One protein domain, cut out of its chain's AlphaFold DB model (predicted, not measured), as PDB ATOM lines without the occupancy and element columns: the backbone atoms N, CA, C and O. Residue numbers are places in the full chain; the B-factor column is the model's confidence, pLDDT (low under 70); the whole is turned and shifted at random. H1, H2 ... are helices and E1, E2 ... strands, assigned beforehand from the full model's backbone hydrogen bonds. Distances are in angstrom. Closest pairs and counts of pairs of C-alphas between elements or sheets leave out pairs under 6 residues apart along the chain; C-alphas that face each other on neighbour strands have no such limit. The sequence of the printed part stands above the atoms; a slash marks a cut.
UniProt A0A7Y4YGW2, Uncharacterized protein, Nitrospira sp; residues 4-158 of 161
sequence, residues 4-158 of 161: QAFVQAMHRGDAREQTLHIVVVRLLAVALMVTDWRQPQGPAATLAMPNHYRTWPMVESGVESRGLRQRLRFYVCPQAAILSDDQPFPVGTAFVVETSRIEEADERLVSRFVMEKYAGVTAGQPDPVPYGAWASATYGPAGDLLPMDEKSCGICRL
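Overview. This is residues 4 to 158 of the 161 residues of an uncharacterized protein of Nitrospira sp (UniProt A0A7Y4YGW2). A twisted, curled sheet of five strands has one long helix, H1, across one face; residues 47 to 53 cover part of the other, and residues 4 to 15 of H1 stick out. The 155 printed residues run H1, then E1 to E5, a mixed class; the sheet is an antiparallel meander, each strand beside the one before. The whole is compact, radius of gyration of the C-alphas 17.2 A, spanning 57 by 43 by 27 A.

Arrangement. Look at E3, residues 94 to 103, and E4, residues 106 to 121, a hairpin with N 97 and O 113 2.8 A apart, within hydrogen-bond range. E2, residues 68 to 76, is on one side of E3, with N 73 and O 98 at 2.9 A. The edge strands E1, residues 58 to 65, and E5, residues 130 to 139, are apart. H1, residues 4 to 36, is on the sheet, its height over the sheet 5.2 A, and runs across the strands, at 75 degrees to E4 on the local plane; the closest C-alphas of H1 and E2, Val 24 and Phe 74, are 6.8 A apart. In H1 every O i to N i+4 pair is within hydrogen-bond range.

Along the chain. Find C-alpha 4 at (-15.327, 34.759, -4.905); from there H1 runs 48.1 A. E4 runs 45.3 A; E5 ends at C-alpha 139, (-38.700, 24.880, 33.379).

Size, cuts and confidence. The C-alphas farthest apart, of Glu 104 and Pro 126, are 59.6 A apart. The printed part has no cut; the links H1 to E1 and E2 to E3 are long. In 44 residues pLDDT is under 70, among them 35 to 46, 120 to 132 and 147 to 158.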
ATOM      1  N   GLN A   4     -14.476  35.914  -4.626       75.69
ATOM      2  CA  GLN A   4     -15.327  34.759  -4.905       75.69
ATOM      3  C   GLN A   4     -15.555  33.873  -3.667       75.69
ATOM      4  O   GLN A   4     -16.678  33.435  -3.442       75.69
ATOM      5  N   ALA A   5     -14.533  33.676  -2.827       72.19
ATOM      6  CA  ALA A   5     -14.668  32.930  -1.574       72.19
ATOM      7  C   ALA A   5     -15.563  33.661  -0.558       72.19
ATOM      8  O   ALA A   5     -16.326  33.018   0.156       72.19
ATOM      9  N   PHE A   6     -15.513  34.997  -0.524       65.38
ATOM     10  CA  PHE A   6     -16.401  35.809   0.317       65.38
ATOM     11  C   PHE A   6     -17.863  35.713  -0.138       65.38
ATOM     12  O   PHE A   6     -18.738  35.430   0.672       65.38
ATOM     13  N   VAL A   7     -18.130  35.867  -1.439       70.38
ATOM     14  CA  VAL A   7     -19.494  35.771  -1.996       70.38
ATOM     15  C   VAL A   7     -20.090  34.374  -1.787       70.38
ATOM     16  O   VAL A   7     -21.242  34.248  -1.385       70.38
ATOM     17  N   GLN A   8     -19.300  33.314  -1.979       67.50
ATOM     18  CA  GLN A   8     -19.742  31.948  -1.684       67.50
ATOM     19  C   GLN A   8     -19.995  31.717  -0.188       67.50
ATOM     20  O   GLN A   8     -20.927  30.995   0.160       67.50
ATOM     21  N   ALA A   9     -19.191  32.317   0.695       60.84
ATOM     22  CA  ALA A   9     -19.409  32.242   2.137       60.84
ATOM     23  C   ALA A   9     -20.697  32.964   2.561       60.84
ATOM     24  O   ALA A   9     -21.434  32.414   3.374       60.84
ATOM     25  N   MET A  10     -20.998  34.125   1.967       55.38
ATOM     26  CA  MET A  10     -22.243  34.866   2.206       55.38
ATOM     27  C   MET A  10     -23.471  34.071   1.753       55.38
ATOM     28  O   MET A  10     -24.344  33.806   2.567       55.38
ATOM     29  N   HIS A  11     -23.496  33.569   0.512       59.34
ATOM     30  CA  HIS A  11     -24.623  32.756   0.030       59.34
ATOM     31  C   HIS A  11     -24.814  31.456   0.823       59.34
ATOM     32  O   HIS A  11     -25.939  31.008   1.027       59.34
ATOM     33  N   ARG A  12     -23.719  30.840   1.290       62.91
ATOM     34  CA  ARG A  12     -23.785  29.678   2.187       62.91
ATOM     35  C   ARG A  12     -24.322  30.060   3.571       62.91
ATOM     36  O   ARG A  12     -24.990  29.235   4.189       62.91
ATOM     37  N   GLY A  13     -24.020  31.268   4.048       65.62
ATOM     38  CA  GLY A  13     -24.582  31.846   5.267       65.62
ATOM     39  C   GLY A  13     -26.096  31.995   5.161       65.62
ATOM     40  O   GLY A  13     -26.805  31.386   5.957       65.62
ATOM     41  N   ASP A  14     -26.567  32.669   4.111       70.06
ATOM     42  CA  ASP A  14     -27.993  32.912   3.862       70.06
ATOM     43  C   ASP A  14     -28.779  31.598   3.726       70.06
ATOM     44  O   ASP A  14     -29.839  31.432   4.324       70.06
ATOM     45  N   ALA A  15     -28.240  30.621   2.985       72.88
ATOM     46  CA  ALA A  15     -28.883  29.319   2.818       72.88
ATOM     47  C   ALA A  15     -28.954  28.534   4.138       72.88
ATOM     48  O   ALA A  15     -29.977  27.932   4.446       72.88
ATOM     49  N   ARG A  16     -27.885  28.554   4.946       76.31
ATOM     50  CA  ARG A  16     -27.854  27.868   6.246       76.31
ATOM     51  C   ARG A  16     -28.806  28.516   7.250       76.31
ATOM     52  O   ARG A  16     -29.429  27.805   8.034       76.31
ATOM     53  N   GLU A  17     -28.900  29.839   7.238       78.31
ATOM     54  CA  GLU A  17     -29.844  30.590   8.061       78.31
ATOM     55  C   GLU A  17     -31.286  30.257   7.658       78.31
ATOM     56  O   GLU A  17     -32.083  29.875   8.514       78.31
ATOM     57  N   GLN A  18     -31.594  30.253   6.356       80.62
ATOM     58  CA  GLN A  18     -32.895  29.821   5.830       80.62
ATOM     59  C   GLN A  18     -33.248  28.387   6.251       80.62
ATOM     60  O   GLN A  18     -34.342  28.161   6.766       80.62
ATOM     61  N   THR A  19     -32.322  27.431   6.115       87.38
ATOM     62  CA  THR A  19     -32.529  26.049   6.579       87.38
ATOM     63  C   THR A  19     -32.826  25.999   8.078       87.38
ATOM     64  O   THR A  19     -33.751  25.308   8.504       87.38
ATOM     65  N   LEU A  20     -32.098  26.766   8.897       91.50
ATOM     66  CA  LEU A  20     -32.332  26.800  10.339       91.50
ATOM     67  C   LEU A  20     -33.716  27.368  10.683       91.50
ATOM     68  O   LEU A  20     -34.400  26.803  11.536       91.50
ATOM     69  N   HIS A  21     -34.158  28.437  10.014       91.88
ATOM     70  CA  HIS A  21     -35.506  28.979  10.196       91.88
ATOM     71  C   HIS A  21     -36.584  27.941   9.873       91.88
ATOM     72  O   HIS A  21     -37.518  27.776  10.658       91.88
ATOM     73  N   ILE A  22     -36.443  27.204   8.768       91.62
ATOM     74  CA  ILE A  22     -37.411  26.169   8.382       91.62
ATOM     75  C   ILE A  22     -37.440  25.045   9.421       91.62
ATOM     76  O   ILE A  22     -38.516  24.635   9.861       91.62
ATOM     77  N   VAL A  23     -36.274  24.592   9.888       93.69
ATOM     78  CA  VAL A  23     -36.178  23.601  10.967       93.69
ATOM     79  C   VAL A  23     -36.856  24.101  12.247       93.69
ATOM     80  O   VAL A  23     -37.624  23.351  12.851       93.69
ATOM     81  N   VAL A  24     -36.638  25.361  12.637       94.31
ATOM     82  CA  VAL A  24     -37.294  25.973  13.805       94.31
ATOM     83  C   VAL A  24     -38.810  25.997  13.638       94.31
ATOM     84  O   VAL A  24     -39.509  25.594  14.561       94.31
ATOM     85  N   VAL A  25     -39.338  26.396  12.475       92.25
ATOM     86  CA  VAL A  25     -40.790  26.397  12.221       92.25
ATOM     87  C   VAL A  25     -41.369  24.986  12.305       92.25
ATOM     88  O   VAL A  25     -42.402  24.779  12.942       92.25
ATOM     89  N   ARG A  26     -40.692  23.991  11.722       92.50
ATOM     90  CA  ARG A  26     -41.128  22.588  11.774       92.50
ATOM     91  C   ARG A  26     -41.123  22.045  13.204       92.50
ATOM     92  O   ARG A  26     -42.084  21.393  13.605       92.50
ATOM     93  N   LEU A  27     -40.079  22.326  13.986       92.75
ATOM     94  CA  LEU A  27     -40.012  21.941  15.400       92.75
ATOM     95  C   LEU A  27     -41.046  22.685  16.244       92.75
ATOM     96  O   LEU A  27     -41.632  22.087  17.138       92.75
ATOM     97  N   LEU A  28     -41.319  23.953  15.942       90.94
ATOM     98  CA  LEU A  28     -42.344  24.725  16.632       90.94
ATOM     99  C   LEU A  28     -43.746  24.163  16.365       90.94
ATOM    100  O   LEU A  28     -44.524  24.017  17.301       90.94
ATOM    101  N   ALA A  29     -44.045  23.776  15.122       88.75
ATOM    102  CA  ALA A  29     -45.297  23.103  14.783       88.75
ATOM    103  C   ALA A  29     -45.458  21.783  15.557       88.75
ATOM    104  O   ALA A  29     -46.531  21.498  16.083       88.75
ATOM    105  N   VAL A  30     -44.382  20.998  15.687       86.75
ATOM    106  CA  VAL A  30     -44.383  19.792  16.530       86.75
ATOM    107  C   VAL A  30     -44.603  20.144  18.000       86.75
ATOM    108  O   VAL A  30     -45.422  19.498  18.645       86.75
ATOM    109  N   ALA A  31     -43.926  21.169  18.521       86.38
ATOM    110  CA  ALA A  31     -44.077  21.596  19.908       86.38
ATOM    111  C   ALA A  31     -45.525  21.986  20.223       86.38
ATOM    112  O   ALA A  31     -46.056  21.518  21.225       86.38
ATOM    113  N   LEU A  32     -46.179  22.744  19.335       82.25
ATOM    114  CA  LEU A  32     -47.593  23.108  19.456       82.25
ATOM    115  C   LEU A  32     -48.502  21.869  19.470       82.25
ATOM    116  O   LEU A  32     -49.321  21.720  20.373       82.25
ATOM    117  N   MET A  33     -48.295  20.923  18.545       77.06
ATOM    118  CA  MET A  33     -49.061  19.667  18.520       77.06
ATOM    119  C   MET A  33     -48.882  18.839  19.802       77.06
ATOM    120  O   MET A  33     -49.845  18.274  20.320       77.06
ATOM    121  N   VAL A  34     -47.655  18.758  20.326       72.75
ATOM    122  CA  VAL A  34     -47.334  18.000  21.547       72.75
ATOM    123  C   VAL A  34     -47.898  18.678  22.797       72.75
ATOM    124  O   VAL A  34     -48.223  17.984  23.755       72.75
ATOM    125  N   THR A  35     -48.031  20.006  22.806       68.31
ATOM    126  CA  THR A  35     -48.654  20.732  23.921       68.31
ATOM    127  C   THR A  35     -50.181  20.727  23.872       68.31
ATOM    128  O   THR A  35     -50.810  20.677  24.928       68.31
ATOM    129  N   ASP A  36     -50.780  20.747  22.677       62.09
ATOM    130  CA  ASP A  36     -52.239  20.720  22.495       62.09
ATOM    131  C   ASP A  36     -52.815  19.330  22.785       62.09
ATOM    132  O   ASP A  36     -53.872  19.181  23.410       62.09
ATOM    133  N   TRP A  37     -52.098  18.278  22.381       47.88
ATOM    134  CA  TRP A  37     -52.428  16.942  22.828       47.88
ATOM    135  C   TRP A  37     -51.967  16.763  24.271       47.88
ATOM    136  O   TRP A  37     -50.785  16.591  24.549       47.88
ATOM    137  N   ARG A  38     -52.932  16.666  25.191       48.25
ATOM    138  CA  ARG A  38     -52.757  16.036  26.512       48.25
ATOM    139  C   ARG A  38     -52.408  14.542  26.365       48.25
ATOM    140  O   ARG A  38     -53.122  13.685  26.882       48.25
ATOM    141  N   GLN A  39     -51.363  14.202  25.611       43.88
ATOM    142  CA  GLN A  39     -50.813  12.856  25.595       43.88
ATOM    143  C   GLN A  39     -50.446  12.493  27.038       43.88
ATOM    144  O   GLN A  39     -49.942  13.363  27.766       43.88
ATOM    145  N   PRO A  40     -50.688  11.242  27.469       40.25
ATOM    146  CA  PRO A  40     -50.156  10.754  28.726       40.25
ATOM    147  C   PRO A  40     -48.651  10.958  28.655       40.25
ATOM    148  O   PRO A  40     -47.965  10.320  27.856       40.25
ATOM    149  N   GLN A  41     -48.155  11.916  29.429       47.69
ATOM    150  CA  GLN A  41     -46.733  12.146  29.545       47.69
ATOM    151  C   GLN A  41     -46.158  10.832  30.077       47.69
ATOM    152  O   GLN A  41     -46.396  10.470  31.233       47.69
ATOM    153  N   GLY A  42     -45.420  10.098  29.234       48.94
ATOM    154  CA  GLY A  42     -44.400   9.187  29.748       48.94
ATOM    155  C   GLY A  42     -43.597   9.954  30.803       48.94
ATOM    156  O   GLY A  42     -43.494  11.176  30.685       48.94
ATOM    157  N   PRO A  43     -43.139   9.292  31.876       45.19
ATOM    158  CA  PRO A  43     -42.870   9.920  33.167       45.19
ATOM    159  C   PRO A  43     -42.204  11.290  33.010       45.19
ATOM    160  O   PRO A  43     -41.023  11.382  32.692       45.19
ATOM    161  N   ALA A  44     -42.970  12.362  33.257       47.81
ATOM    162  CA  ALA A  44     -42.515  13.757  33.171       47.81
ATOM    163  C   ALA A  44     -41.262  14.037  34.036       47.81
ATOM    164  O   ALA A  44     -40.611  15.066  33.898       47.81
ATOM    165  N   ALA A  45     -40.904  13.086  34.903       47.28
ATOM    166  CA  ALA A  45     -39.700  13.046  35.715       47.28
ATOM    167  C   ALA A  45     -38.378  12.836  34.940       47.28
ATOM    168  O   ALA A  45     -37.331  12.886  35.581       47.28
ATOM    169  N   THR A  46     -38.368  12.587  33.620       59.78
ATOM    170  CA  THR A  46     -37.126  12.180  32.917       59.78
ATOM    171  C   THR A  46     -36.587  13.130  31.849       59.78
ATOM    172  O   THR A  46     -35.474  12.896  31.380       59.78
ATOM    173  N   LEU A  47     -37.300  14.189  31.442       77.62
ATOM    174  CA  LEU A  47     -36.802  15.057  30.365       77.62
ATOM    175  C   LEU A  47     -35.846  16.131  30.895       77.62
ATOM    176  O   LEU A  47     -36.250  17.267  31.136       77.62
ATOM    177  N   ALA A  48     -34.578  15.776  31.084       84.94
ATOM    178  CA  ALA A  48     -33.551  16.706  31.540       84.94
ATOM    179  C   ALA A  48     -33.293  17.833  30.524       84.94
ATOM    180  O   ALA A  48     -33.383  17.648  29.310       84.94
ATOM    181  N   MET A  49     -32.910  19.009  31.026       87.94
ATOM    182  CA  MET A  49     -32.399  20.089  30.181       87.94
ATOM    183  C   MET A  49     -31.136  19.605  29.445       87.94
ATOM    184  O   MET A  49     -30.198  19.164  30.114       87.94
ATOM    185  N   PRO A  50     -31.055  19.704  28.105       90.75
ATOM    186  CA  PRO A  50     -29.868  19.269  27.385       90.75
ATOM    187  C   PRO A  50     -28.631  20.057  27.823       90.75
ATOM    188  O   PRO A  50     -28.660  21.282  27.919       90.75
ATOM    189  N   ASN A  51     -27.511  19.387  28.070       88.38
ATOM    190  CA  ASN A  51     -26.291  20.097  28.452       88.38
ATOM    191  C   ASN A  51     -25.812  21.005  27.309       88.38
ATOM    192  O   ASN A  51     -25.836  20.622  26.140       88.38
ATOM    193  N   HIS A  52     -25.354  22.209  27.654       91.00
ATOM    194  CA  HIS A  52     -24.767  23.171  26.713       91.00
ATOM    195  C   HIS A  52     -25.660  23.576  25.520       91.00
ATOM    196  O   HIS A  52     -25.133  24.083  24.534       91.00
ATOM    197  N   TYR A  53     -26.995  23.454  25.595       95.12
ATOM    198  CA  TYR A  53     -27.880  23.850  24.478       95.12
ATOM    199  C   TYR A  53     -27.680  25.301  24.011       95.12
ATOM    200  O   TYR A  53     -27.930  25.628  22.858       95.12
ATOM    201  N   ARG A  54     -27.183  26.183  24.887       95.62
ATOM    202  CA  ARG A  54     -26.887  27.583  24.549       95.62
ATOM    203  C   ARG A  54     -25.792  27.749  23.488       95.62
ATOM    204  O   ARG A  54     -25.671  28.837  22.941       95.62
ATOM    205  N   THR A  55     -24.999  26.711  23.203       95.94
ATOM    206  CA  THR A  55     -23.994  26.718  22.125       95.94
ATOM    207  C   THR A  55     -24.527  26.141  20.813       95.94
ATOM    208  O   THR A  55     -23.776  26.014  19.846       95.94
ATOM    209  N   TRP A  56     -25.790  25.715  20.778       96.38
ATOM    210  CA  TRP A  56     -26.419  25.173  19.581       96.38
ATOM    211  C   TRP A  56     -26.804  26.281  18.589       96.38
ATOM    212  O   TRP A  56     -26.908  27.447  18.979       96.38
ATOM    213  N   PRO A  57     -27.046  25.932  17.310       96.00
ATOM    214  CA  PRO A  57     -27.714  26.822  16.366       96.00
ATOM    215  C   PRO A  57     -28.999  27.412  16.958       96.00
ATOM    216  O   PRO A  57     -29.807  26.685  17.542       96.00
ATOM    217  N   MET A  58     -29.167  28.729  16.817       95.69
ATOM    218  CA  MET A  58     -30.233  29.483  17.467       95.69
ATOM    219  C   MET A  58     -30.872  30.491  16.513       95.69
ATOM    220  O   MET A  58     -30.166  31.166  15.766       95.69
ATOM    221  N   VAL A  59     -32.199  30.593  16.575       94.69
ATOM    222  CA  VAL A  59     -32.985  31.679  15.974       94.69
ATOM    223  C   VAL A  59     -33.588  32.515  17.092       94.69
ATOM    224  O   VAL A  59     -34.144  31.967  18.045       94.69
ATOM    225  N   GLU A  60     -33.502  33.837  16.976       94.12
ATOM    226  CA  GLU A  60     -34.120  34.771  17.914       94.12
ATOM    227  C   GLU A  60     -35.344  35.439  17.275       94.12
ATOM    228  O   GLU A  60     -35.330  35.790  16.096       94.12
ATOM    229  N   SER A  61     -36.405  35.634  18.058       90.69
ATOM    230  CA  SER A  61     -37.588  36.387  17.649       90.69
ATOM    231  C   SER A  61     -38.084  37.284  18.781       90.69
ATOM    232  O   SER A  61     -38.217  36.848  19.925       90.69
ATOM    233  N   GLY A  62     -38.363  38.547  18.462       89.00
ATOM    234  CA  GLY A  62     -39.078  39.460  19.349       89.00
ATOM    235  C   GLY A  62     -40.583  39.326  19.138       89.00
ATOM    236  O   GLY A  62     -41.054  39.417  18.008       89.00
ATOM    237  N   VAL A  63     -41.336  39.138  20.218       84.31
ATOM    238  CA  VAL A  63     -42.800  39.043  20.197       84.31
ATOM    239  C   VAL A  63     -43.373  40.122  21.102       84.31
ATOM    240  O   VAL A  63     -42.987  40.231  22.262       84.31
ATOM    241  N   GLU A  64     -44.308  40.915  20.593       83.44
ATOM    242  CA  GLU A  64     -45.052  41.891  21.389       83.44
ATOM    243  C   GLU A  64     -46.525  41.482  21.423       83.44
ATOM    244  O   GLU A  64     -47.167  41.333  20.386       83.44
ATOM    245  N   SER A  65     -47.064  41.254  22.619       72.19
ATOM    246  CA  SER A  65     -48.454  40.838  22.804       72.19
ATOM    247  C   SER A  65     -49.062  41.558  23.996       72.19
ATOM    248  O   SER A  65     -48.547  41.489  25.109       72.19
ATOM    249  N   ARG A  66     -50.175  42.269  23.767       73.31
ATOM    250  CA  ARG A  66     -50.931  43.000  24.806       73.31
ATOM    251  C   ARG A  66     -50.059  43.947  25.656       73.31
ATOM    252  O   ARG A  66     -50.256  44.048  26.863       73.31
ATOM    253  N   GLY A  67     -49.085  44.612  25.031       75.75
ATOM    254  CA  GLY A  67     -48.151  45.529  25.701       75.75
ATOM    255  C   GLY A  67     -46.994  44.849  26.445       75.75
ATOM    256  O   GLY A  67     -46.168  45.536  27.036       75.75
ATOM    257  N   LEU A  68     -46.905  43.516  26.412       79.62
ATOM    258  CA  LEU A  68     -45.755  42.768  26.909       79.62
ATOM    259  C   LEU A  68     -44.796  42.484  25.757       79.62
ATOM    260  O   LEU A  68     -45.180  41.856  24.768       79.62
ATOM    261  N   ARG A  69     -43.538  42.898  25.914       89.44
ATOM    262  CA  ARG A  69     -42.450  42.546  25.000       89.44
ATOM    263  C   ARG A  69     -41.750  41.297  25.505       89.44
ATOM    264  O   ARG A  69     -41.360  41.205  26.669       89.44
ATOM    265  N   GLN A  70     -41.597  40.327  24.626       89.75
ATOM    266  CA  GLN A  70     -40.943  39.061  24.888       89.75
ATOM    267  C   GLN A  70     -39.867  38.815  23.844       89.75
ATOM    268  O   GLN A  70     -39.964  39.258  22.700       89.75
ATOM    269  N   ARG A  71     -38.841  38.077  24.247       92.50
ATOM    270  CA  ARG A  71     -37.811  37.570  23.352       92.50
ATOM    271  C   ARG A  71     -37.782  36.062  23.459       92.50
ATOM    272  O   ARG A  71     -37.689  35.515  24.555       92.50
ATOM    273  N   LEU A  72     -37.877  35.412  22.313       93.06
ATOM    274  CA  LEU A  72     -37.834  33.970  22.175       93.06
ATOM    275  C   LEU A  72     -36.521  33.590  21.522       93.06
ATOM    276  O   LEU A  72     -36.159  34.152  20.490       93.06
ATOM    277  N   ARG A  73     -35.821  32.628  22.112       95.69
ATOM    278  CA  ARG A  73     -34.632  32.026  21.510       95.69
ATOM    279  C   ARG A  73     -34.880  30.546  21.312       95.69
ATOM    280  O   ARG A  73     -35.106  29.820  22.277       95.69
ATOM    281  N   PHE A  74     -34.853  30.130  20.056       95.94
ATOM    282  CA  PHE A  74     -35.123  28.775  19.605       95.94
ATOM    283  C   PHE A  74     -33.797  28.076  19.329       95.94
ATOM    284  O   PHE A  74     -33.142  28.371  18.333       95.94
ATOM    285  N   TYR A  75     -33.393  27.168  20.209       97.44
ATOM    286  CA  TYR A  75     -32.160  26.395  20.098       97.44
ATOM    287  C   TYR A  75     -32.464  25.016  19.520       97.44
ATOM    288  O   TYR A  75     -33.302  24.278  20.043       97.44
ATOM    289  N   VAL A  76     -31.747  24.651  18.462       95.88
ATOM    290  CA  VAL A  76     -31.942  23.396  17.728       95.88
ATOM    291  C   VAL A  76     -30.690  22.547  17.853       95.88
ATOM    292  O   VAL A  76     -29.604  23.030  17.537       95.88
ATOM    293  N   CYS A  77     -30.809  21.281  18.267       94.88
ATOM    294  CA  CYS A  77     -29.626  20.428  18.365       94.88
ATOM    295  C   CYS A  77     -28.881  20.352  17.010       94.88
ATOM    296  O   CYS A  77     -29.521  20.322  15.952       94.88
ATOM    297  N   PRO A  78     -27.532  20.310  16.992       92.81
ATOM    298  CA  PRO A  78     -26.766  20.401  15.747       92.81
ATOM    299  C   PRO A  78     -27.147  19.364  14.683       92.81
ATOM    300  O   PRO A  78     -27.095  19.667  13.494       92.81
ATOM    301  N   GLN A  79     -27.566  18.166  15.103       90.62
ATOM    302  CA  GLN A  79     -28.019  17.106  14.202       90.62
ATOM    303  C   GLN A  79     -29.307  17.480  13.455       90.62
ATOM    304  O   GLN A  79     -29.435  17.158  12.279       90.62
ATOM    305  N   ALA A  80     -30.247  18.167  14.108       89.31
ATOM    306  CA  ALA A  80     -31.493  18.591  13.476       89.31
ATOM    307  C   ALA A  80     -31.315  19.847  12.612       89.31
ATOM    308  O   ALA A  80     -31.989  19.996  11.598       89.31
ATOM    309  N   ALA A  81     -30.372  20.723  12.972       89.38
ATOM    310  CA  ALA A  81     -30.117  21.987  12.278       89.38
ATOM    311  C   ALA A  81     -29.573  21.836  10.842       89.38
ATOM    312  O   ALA A  81     -29.534  22.815  10.103       89.38
ATOM    313  N   ILE A  82     -29.112  20.640  10.464       86.50
ATOM    314  CA  ILE A  82     -28.575  20.339   9.127       86.50
ATOM    315  C   ILE A  82     -29.526  19.494   8.271       86.50
ATOM    316  O   ILE A  82     -29.160  19.118   7.158       86.50
ATOM    317  N   LEU A  83     -30.704  19.149   8.796       85.69
ATOM    318  CA  LEU A  83     -31.669  18.336   8.066       85.69
ATOM    319  C   LEU A  83     -32.284  19.134   6.922       85.69
ATOM    320  O   LEU A  83     -32.576  20.320   7.054       85.69
ATOM    321  N   SER A  84     -32.526  18.439   5.818       81.38
ATOM    322  CA  SER A  84     -33.350  18.957   4.733       81.38
ATOM    323  C   SER A  84     -34.827  18.996   5.143       81.38
ATOM    324  O   SER A  84     -35.279  18.250   6.019       81.38
ATOM    325  N   ASP A  85     -35.589  19.881   4.507       76.81
ATOM    326  CA  ASP A  85     -36.978  20.186   4.877       76.81
ATOM    327  C   ASP A  85     -37.933  18.988   4.761       76.81
ATOM    328  O   ASP A  85     -38.955  18.930   5.443       76.81
ATOM    329  N   ASP A  86     -37.594  18.008   3.930       79.81
ATOM    330  CA  ASP A  86     -38.362  16.791   3.673       79.81
ATOM    331  C   ASP A  86     -38.033  15.645   4.645       79.81
ATOM    332  O   ASP A  86     -38.815  14.705   4.796       79.81
ATOM    333  N   GLN A  87     -36.904  15.722   5.352       84.00
ATOM    334  CA  GLN A  87     -36.459  14.644   6.229       84.00
ATOM    335  C   GLN A  87     -37.179  14.686   7.581       84.00
ATOM    336  O   GLN A  87     -37.243  15.748   8.211       84.00
ATOM    337  N   PRO A  88     -37.711  13.556   8.082       85.94
ATOM    338  CA  PRO A  88     -38.286  13.507   9.419       85.94
ATOM    339  C   PRO A  88     -37.198  13.709  10.480       85.94
ATOM    340  O   PRO A  88     -36.078  13.223  10.339       85.94
ATOM    341  N   PHE A  89     -37.545  14.360  11.594       89.25
ATOM    342  CA  PHE A  89     -36.621  14.490  12.721       89.25
ATOM    343  C   PHE A  89     -36.253  13.107  13.289       89.25
ATOM    344  O   PHE A  89     -37.164  12.331  13.601       89.25
ATOM    345  N   PRO A  90     -34.963  12.766  13.438       89.50
ATOM    346  CA  PRO A  90     -34.537  11.504  14.036       89.50
ATOM    347  C   PRO A  90     -34.785  11.472  15.549       89.50
ATOM    348  O   PRO A  90     -34.934  12.512  16.197       89.50
ATOM    349  N   VAL A  91     -34.802  10.270  16.129       88.44
ATOM    350  CA  VAL A  91     -34.724  10.088  17.590       88.44
ATOM    351  C   VAL A  91     -33.450  10.763  18.120       88.44
ATOM    352  O   VAL A  91     -32.419  10.740  17.451       88.44
ATOM    353  N   GLY A  92     -33.542  11.397  19.288       87.75
ATOM    354  CA  GLY A  92     -32.505  12.253  19.871       87.75
ATOM    355  C   GLY A  92     -32.551  13.704  19.379       87.75
ATOM    356  O   GLY A  92     -31.756  14.533  19.819       87.75
ATOM    357  N   THR A  93     -33.476  14.050  18.473       92.50
ATOM    358  CA  THR A  93     -33.729  15.459  18.149       92.50
ATOM    359  C   THR A  93     -34.227  16.181  19.390       92.50
ATOM    360  O   THR A  93     -35.268  15.811  19.927       92.50
ATOM    361  N   ALA A  94     -33.521  17.237  19.785       93.81
ATOM    362  CA  ALA A  94     -33.871  18.077  20.917       93.81
ATOM    363  C   ALA A  94     -34.049  19.534  20.479       93.81
ATOM    364  O   ALA A  94     -33.314  20.051  19.630       93.81
ATOM    365  N   PHE A  95     -35.026  20.190  21.094       95.25
ATOM    366  CA  PHE A  95     -35.417  21.566  20.838       95.25
ATOM    367  C   PHE A  95     -35.630  22.288  22.164       95.25
ATOM    368  O   PHE A  95     -36.332  21.781  23.041       95.25
ATOM    369  N   VAL A  96     -35.022  23.463  22.318       95.56
ATOM    370  CA  VAL A  96     -35.161  24.285  23.526       95.56
ATOM    371  C   VAL A  96     -35.646  25.672  23.136       95.56
ATOM    372  O   VAL A  96     -35.087  26.296  22.238       95.56
ATOM    373  N   VAL A  97     -36.662  26.174  23.831       94.56
ATOM    374  CA  VAL A  97     -37.167  27.537  23.650       94.56
ATOM    375  C   VAL A  97     -37.008  28.300  24.951       94.56
ATOM    376  O   VAL A  97     -37.689  28.017  25.936       94.56
ATOM    377  N   GLU A  98     -36.116  29.283  24.955       94.88
ATOM    378  CA  GLU A  98     -36.048  30.254  26.041       94.88
ATOM    379  C   GLU A  98     -37.025  31.388  25.770       94.88
ATOM    380  O   GLU A  98     -37.030  31.971  24.688       94.88
ATOM    381  N   THR A  99     -37.845  31.706  26.764       92.19
ATOM    382  CA  THR A  99     -38.728  32.869  26.745       92.19
ATOM    383  C   THR A  99     -38.246  33.853  27.786       92.19
ATOM    384  O   THR A  99     -38.251  33.546  28.978       92.19
ATOM    385  N   SER A 100     -37.881  35.047  27.346       93.12
ATOM    386  CA  SER A 100     -37.599  36.184  28.208       93.12
ATOM    387  C   SER A 100     -38.689  37.235  28.074       93.12
ATOM    388  O   SER A 100     -39.302  37.382  27.017       93.12
ATOM    389  N   ARG A 101     -38.902  38.005  29.137       91.25
ATOM    390  CA  ARG A 101     -39.650  39.256  29.087       91.25
ATOM    391  C   ARG A 101     -38.657  40.413  29.036       91.25
ATOM    392  O   ARG A 101     -37.654  40.391  29.744       91.25
ATOM    393  N   ILE A 102     -38.955  41.393  28.196       89.75
ATOM    394  CA  ILE A 102     -38.209  42.643  28.102       89.75
ATOM    395  C   ILE A 102     -39.014  43.699  28.860       89.75
ATOM    396  O   ILE A 102     -40.131  44.031  28.455       89.75
ATOM    397  N   GLU A 103     -38.458  44.204  29.957       86.69
ATOM    398  CA  GLU A 103     -39.029  45.293  30.752       86.69
ATOM    399  C   GLU A 103     -38.032  46.454  30.740       86.69
ATOM    400  O   GLU A 103     -36.922  46.330  31.246       86.69
ATOM    401  N   GLU A 104     -38.414  47.573  30.116       80.44
ATOM    402  CA  GLU A 104     -37.560  48.757  29.929       80.44
ATOM    403  C   GLU A 104     -36.177  48.430  29.327       80.44
ATOM    404  O   GLU A 104     -36.057  48.313  28.106       80.44
ATOM    405  N   ALA A 105     -35.154  48.288  30.178       80.06
ATOM    406  CA  ALA A 105     -33.762  48.003  29.831       80.06
ATOM    407  C   ALA A 105     -33.258  46.642  30.352       80.06
ATOM    408  O   ALA A 105     -32.090  46.317  30.139       80.06
ATOM    409  N   ASP A 106     -34.105  45.857  31.023       86.69
ATOM    410  CA  ASP A 106     -33.757  44.537  31.544       86.69
ATOM    411  C   ASP A 106     -34.424  43.420  30.732       86.69
ATOM    412  O   ASP A 106     -35.557  43.532  30.247       86.69
ATOM    413  N   GLU A 107     -33.698  42.317  30.582       91.62
ATOM    414  CA  GLU A 107     -34.201  41.099  29.971       91.62
ATOM    415  C   GLU A 107     -34.208  39.990  31.018       91.62
ATOM    416  O   GLU A 107     -33.178  39.407  31.361       91.62
ATOM    417  N   ARG A 108     -35.408  39.638  31.476       92.56
ATOM    418  CA  ARG A 108     -35.588  38.596  32.476       92.56
ATOM    419  C   ARG A 108     -36.066  37.310  31.827       92.56
ATOM    420  O   ARG A 108     -37.149  37.265  31.241       92.56
ATOM    421  N   LEU A 109     -35.302  36.237  32.004       92.00
ATOM    422  CA  LEU A 109     -35.752  34.903  31.625       92.00
ATOM    423  C   LEU A 109     -37.013  34.528  32.414       92.00
ATOM    424  O   LEU A 109     -37.054  34.651  33.639       92.00
ATOM    425  N   VAL A 110     -38.020  34.038  31.699       90.62
ATOM    426  CA  VAL A 110     -39.308  33.593  32.238       90.62
ATOM    427  C   VAL A 110     -39.381  32.073  32.271       90.62
ATOM    428  O   VAL A 110     -39.768  31.504  33.287       90.62
ATOM    429  N   SER A 111     -39.010  31.409  31.177       90.19
ATOM    430  CA  SER A 111     -39.130  29.956  31.078       90.19
ATOM    431  C   SER A 111     -38.198  29.356  30.037       90.19
ATOM    432  O   SER A 111     -37.736  30.037  29.118       90.19
ATOM    433  N   ARG A 112     -37.979  28.050  30.159       92.25
ATOM    434  CA  ARG A 112     -37.291  27.211  29.182       92.25
ATOM    435  C   ARG A 112     -38.170  26.013  28.866       92.25
ATOM    436  O   ARG A 112     -38.332  25.133  29.705       92.25
ATOM    437  N   PHE A 113     -38.744  25.988  27.677       91.62
ATOM    438  CA  PHE A 113     -39.403  24.794  27.172       91.62
ATOM    439  C   PHE A 113     -38.358  23.869  26.553       91.62
ATOM    440  O   PHE A 113     -37.480  24.335  25.830       91.62
ATOM    441  N   VAL A 114     -38.463  22.575  26.822       91.56
ATOM    442  CA  VAL A 114     -37.625  21.520  26.255       91.56
ATOM    443  C   VAL A 114     -38.539  20.501  25.606       91.56
ATOM    444  O   VAL A 114     -39.546  20.110  26.191       91.56
ATOM    445  N   MET A 115     -38.168  20.049  24.416       91.06
ATOM    446  CA  MET A 115     -38.815  18.944  23.731       91.06
ATOM    447  C   MET A 115     -37.770  18.032  23.102       91.06
ATOM    448  O   MET A 115     -36.826  18.508  22.473       91.06
ATOM    449  N   GLU A 116     -37.955  16.724  23.247       90.19
ATOM    450  CA  GLU A 116     -37.058  15.717  22.684       90.19
ATOM    451  C   GLU A 116     -37.844  14.579  22.042       90.19
ATOM    452  O   GLU A 116     -38.873  14.131  22.559       90.19
ATOM    453  N   LYS A 117     -37.344  14.104  20.901       87.94
ATOM    454  CA  LYS A 117     -37.856  12.909  20.243       87.94
ATOM    455  C   LYS A 117     -37.168  11.676  20.810       87.94
ATOM    456  O   LYS A 117     -35.961  11.528  20.659       87.94
ATOM    457  N   TYR A 118     -37.931  10.749  21.367       83.12
ATOM    458  CA  TYR A 118     -37.428   9.481  21.889       83.12
ATOM    459  C   TYR A 118     -37.990   8.296  21.095       83.12
ATOM    460  O   TYR A 118     -38.993   8.406  20.385       83.12
ATOM    461  N   ALA A 119     -37.322   7.147  21.189       79.50
ATOM    462  CA  ALA A 119     -37.852   5.903  20.646       79.50
ATOM    463  C   ALA A 119     -38.996   5.413  21.548       79.50
ATOM    464  O   ALA A 119     -38.767   5.031  22.693       79.50
ATOM    465  N   GLY A 120     -40.225   5.448  21.042       64.50
ATOM    466  CA  GLY A 120     -41.381   4.828  21.677       64.50
ATOM    467  C   GLY A 120     -41.505   3.364  21.257       64.50
ATOM    468  O   GLY A 120     -41.265   3.017  20.099       64.50
ATOM    469  N   VAL A 121     -41.903   2.510  22.198       53.41
ATOM    470  CA  VAL A 121     -42.258   1.108  21.941       53.41
ATOM    471  C   VAL A 121     -43.767   0.977  22.121       53.41
ATOM    472  O   VAL A 121     -44.294   1.340  23.174       53.41
ATOM    473  N   THR A 122     -44.487   0.478  21.116       55.16
ATOM    474  CA  THR A 122     -45.920   0.184  21.251       55.16
ATOM    475  C   THR A 122     -46.105  -1.107  22.048       55.16
ATOM    476  O   THR A 122     -45.920  -2.214  21.546       55.16
ATOM    477  N   ALA A 123     -46.474  -0.986  23.323       46.31
ATOM    478  CA  ALA A 123     -46.882  -2.142  24.114       46.31
ATOM    479  C   ALA A 123     -48.220  -2.679  23.568       46.31
ATOM    480  O   ALA A 123     -49.241  -2.005  23.672       46.31
ATOM    481  N   GLY A 124     -48.210  -3.878  22.969       51.94
ATOM    482  CA  GLY A 124     -49.427  -4.579  22.532       51.94
ATOM    483  C   GLY A 124     -49.459  -5.056  21.076       51.94
ATOM    484  O   GLY A 124     -50.426  -5.711  20.696       51.94
ATOM    485  N   GLN A 125     -48.431  -4.781  20.263       45.84
ATOM    486  CA  GLN A 125     -48.284  -5.408  18.944       45.84
ATOM    487  C   GLN A 125     -47.369  -6.642  19.019       45.84
ATOM    488  O   GLN A 125     -46.378  -6.612  19.747       45.84
ATOM    489  N   PRO A 126     -47.673  -7.716  18.263       50.59
ATOM    490  CA  PRO A 126     -46.848  -8.927  18.226       50.59
ATOM    491  C   PRO A 126     -45.451  -8.694  17.631       50.59
ATOM    492  O   PRO A 126     -44.581  -9.542  17.798       50.59
ATOM    493  N   ASP A 127     -45.234  -7.542  16.993       52.38
ATOM    494  CA  ASP A 127     -43.927  -7.065  16.556       52.38
ATOM    495  C   ASP A 127     -43.820  -5.567  16.911       52.38
ATOM    496  O   ASP A 127     -44.475  -4.738  16.267       52.38
ATOM    497  N   PRO A 128     -43.128  -5.188  18.001       51.91
ATOM    498  CA  PRO A 128     -43.071  -3.801  18.438       51.91
ATOM    499  C   PRO A 128     -42.252  -2.970  17.444       51.91
ATOM    500  O   PRO A 128     -41.022  -2.951  17.485       51.91
ATOM    501  N   VAL A 129     -42.935  -2.254  16.549       43.47
ATOM    502  CA  VAL A 129     -42.293  -1.297  15.645       43.47
ATOM    503  C   VAL A 129     -41.887  -0.060  16.455       43.47
ATOM    504  O   VAL A 129     -42.752   0.567  17.074       43.47
ATOM    505  N   PRO A 130     -40.603   0.346  16.452       51.94
ATOM    506  CA  PRO A 130     -40.194   1.598  17.070       51.94
ATOM    507  C   PRO A 130     -40.862   2.767  16.339       51.94
ATOM    508  O   PRO A 130     -40.589   3.002  15.160       51.94
ATOM    509  N   TYR A 131     -41.719   3.525  17.021       59.56
ATOM    510  CA  TYR A 131     -42.207   4.810  16.517       59.56
ATOM    511  C   TYR A 131     -41.577   5.932  17.335       59.56
ATOM    512  O   TYR A 131     -41.439   5.835  18.550       59.56
ATOM    513  N   GLY A 132     -41.160   7.010  16.677       64.88
ATOM    514  CA  GLY A 132     -40.590   8.150  17.385       64.88
ATOM    515  C   GLY A 132     -41.682   8.980  18.053       64.88
ATOM    516  O   GLY A 132     -42.473   9.601  17.351       64.88
ATOM    517  N   ALA A 133     -41.696   9.023  19.381       77.81
ATOM    518  CA  ALA A 133     -42.600   9.857  20.166       77.81
ATOM    519  C   ALA A 133     -41.875  11.115  20.665       77.81
ATOM    520  O   ALA A 133     -40.646  11.174  20.668       77.81
ATOM    521  N   TRP A 134     -42.634  12.130  21.072       83.31
ATOM    522  CA  TRP A 134     -42.092  13.380  21.603       83.31
ATOM    523  C   TRP A 134     -42.458  13.529  23.074       83.31
ATOM    524  O   TRP A 134     -43.591  13.252  23.466       83.31
ATOM    525  N   ALA A 135     -41.491  13.947  23.882       82.62
ATOM    526  CA  ALA A 135     -41.696  14.365  25.264       82.62
ATOM    527  C   ALA A 135     -41.419  15.862  25.363       82.62
ATOM    528  O   ALA A 135     -40.575  16.380  24.627       82.62
ATOM    529  N   SER A 136     -42.095  16.545  26.283       84.56
ATOM    530  CA  SER A 136     -41.842  17.953  26.559       84.56
ATOM    531  C   SER A 136     -41.901  18.271  28.050       84.56
ATOM    532  O   SER A 136     -42.545  17.581  28.837       84.56
ATOM    533  N   ALA A 137     -41.193  19.324  28.442       86.00
ATOM    534  CA  ALA A 137     -41.185  19.862  29.794       86.00
ATOM    535  C   ALA A 137     -40.934  21.370  29.743       86.00
ATOM    536  O   ALA A 137     -40.212  21.858  28.873       86.00
ATOM    537  N   THR A 138     -41.487  22.111  30.701       87.00
ATOM    538  CA  THR A 138     -41.209  23.542  30.851       87.00
ATOM    539  C   THR A 138     -40.564  23.788  32.200       87.00
ATOM    540  O   THR A 138     -41.081  23.365  33.228       87.00
ATOM    541  N   TYR A 139     -39.448  24.503  32.193       88.31
ATOM    542  CA  TYR A 139     -38.700  24.880  33.379       88.31
ATOM    543  C   TYR A 139     -38.800  26.380  33.633       88.31
ATOM    544  O   TYR A 139     -38.771  27.180  32.693       88.31
ATOM    545  N   GLY A 140     -38.875  26.765  34.900       89.25
ATOM    546  CA  GLY A 140     -38.800  28.143  35.348       89.25
ATOM    547  C   GLY A 140     -37.383  28.714  35.225       89.25
ATOM    548  O   GLY A 140     -36.434  28.029  34.814       89.25
ATOM    549  N   PRO A 141     -37.193  29.992  35.593       89.31
ATOM    550  CA  PRO A 141     -35.896  30.656  35.491       89.31
ATOM    551  C   PRO A 141     -34.826  29.972  36.350       89.31
ATOM    552  O   PRO A 141     -33.677  29.857  35.911       89.31
ATOM    553  N   ALA A 142     -35.221  29.465  37.524       88.62
ATOM    554  CA  ALA A 142     -34.356  28.772  38.474       88.62
ATOM    555  C   ALA A 142     -34.108  27.293  38.116       88.62
ATOM    556  O   ALA A 142     -33.314  26.635  38.782       88.62
ATOM    557  N   GLY A 143     -34.741  26.778  37.053       85.31
ATOM    558  CA  GLY A 143     -34.634  25.374  36.645       85.31
ATOM    559  C   GLY A 143     -35.622  24.443  37.352       85.31
ATOM    560  O   GLY A 143     -35.528  23.230  37.204       85.31
ATOM    561  N   ASP A 144     -36.571  24.998  38.099       86.12
ATOM    562  CA  ASP A 144     -37.713  24.285  38.656       86.12
ATOM    563  C   ASP A 144     -38.671  23.838  37.545       86.12
ATOM    564  O   ASP A 144     -38.904  24.568  36.584       86.12
ATOM    565  N   LEU A 145     -39.215  22.625  37.649       84.06
ATOM    566  CA  LEU A 145     -40.204  22.131  36.694       84.06
ATOM    567  C   LEU A 145     -41.528  22.874  36.911       84.06
ATOM    568  O   LEU A 145     -42.111  22.802  37.994       84.06
ATOM    569  N   LEU A 146     -42.018  23.562  35.881       78.00
ATOM    570  CA  LEU A 146     -43.323  24.208  35.912       78.00
ATOM    571  C   LEU A 146     -44.414  23.186  35.558       78.00
ATOM    572  O   LEU A 146     -44.210  22.352  34.670       78.00
ATOM    573  N   PRO A 147     -45.591  23.246  36.207       67.25
ATOM    574  CA  PRO A 147     -46.724  22.422  35.805       67.25
ATOM    575  C   PRO A 147     -47.086  22.751  34.358       67.25
ATOM    576  O   PRO A 147     -47.095  23.924  34.000       67.25
ATOM    577  N   MET A 148     -47.397  21.756  33.525       59.09
ATOM    578  CA  MET A 148     -47.998  22.009  32.212       59.09
ATOM    579  C   MET A 148     -49.459  22.431  32.402       59.09
ATOM    580  O   MET A 148     -50.369  21.607  32.372       59.09
ATOM    581  N   ASP A 149     -49.674  23.720  32.643       55.66
ATOM    582  CA  ASP A 149     -50.973  24.364  32.523       55.66
ATOM    583  C   ASP A 149     -50.941  25.351  31.341       55.66
ATOM    584  O   ASP A 149     -49.880  25.780  30.883       55.66
ATOM    585  N   GLU A 150     -52.111  25.712  30.807       47.47
ATOM    586  CA  GLU A 150     -52.228  26.681  29.701       47.47
ATOM    587  C   GLU A 150     -51.591  28.048  30.019       47.47
ATOM    588  O   GLU A 150     -51.329  28.845  29.117       47.47
ATOM    589  N   LYS A 151     -51.351  28.362  31.299       50.19
ATOM    590  CA  LYS A 151     -50.838  29.662  31.746       50.19
ATOM    591  C   LYS A 151     -49.308  29.684  31.842       50.19
ATOM    592  O   LYS A 151     -48.734  30.777  31.764       50.19
ATOM    593  N   SER A 152     -48.662  28.528  31.981       50.09
ATOM    594  CA  SER A 152     -47.232  28.363  32.261       50.09
ATOM    595  C   SER A 152     -46.389  28.016  31.030       50.09
ATOM    596  O   SER A 152     -45.187  28.290  31.024       50.09
ATOM    597  N   CYS A 153     -46.982  27.457  29.970       57.91
ATOM    598  CA  CYS A 153     -46.247  27.106  28.757       57.91
ATOM    599  C   CYS A 153     -46.088  28.323  27.829       57.91
ATOM    600  O   CYS A 153     -47.030  28.747  27.158       57.91
ATOM    601  N   GLY A 154     -44.878  28.887  27.762       54.91
ATOM    602  CA  GLY A 154     -44.561  30.036  26.901       54.91
ATOM    603  C   GLY A 154     -44.812  29.792  25.405       54.91
ATOM    604  O   GLY A 154     -45.144  30.735  24.693       54.91
ATOM    605  N   ILE A 155     -44.738  28.533  24.950       60.41
ATOM    606  CA  ILE A 155     -45.059  28.145  23.566       60.41
ATOM    607  C   ILE A 155     -46.572  28.163  23.311       60.41
ATOM    608  O   ILE A 155     -47.001  28.663  22.277       60.41
ATOM    609  N   CYS A 156     -47.392  27.720  24.270       57.62
ATOM    610  CA  CYS A 156     -48.855  27.783  24.160       57.62
ATOM    611  C   CYS A 156     -49.391  29.225  24.118       57.62
ATOM    612  O   CYS A 156     -50.523  29.453  23.705       57.62
ATOM    613  N   ARG A 157     -48.597  30.209  24.565       56.56
ATOM    614  CA  ARG A 157     -48.960  31.637  24.543       56.56
ATOM    615  C   ARG A 157     -48.457  32.373  23.308       56.56
ATOM    616  O   ARG A 157     -48.686  33.581  23.211       56.56
ATOM    617  N   LEU A 158     -47.764  31.689  22.397       56.44
ATOM    618  CA  LEU A 158     -47.381  32.309  21.139       56.44
ATOM    619  C   LEU A 158     -48.654  32.738  20.411       56.44
ATOM    620  O   LEU A 158     -49.593  31.946  20.325       56.44
TER     621      LEU A 158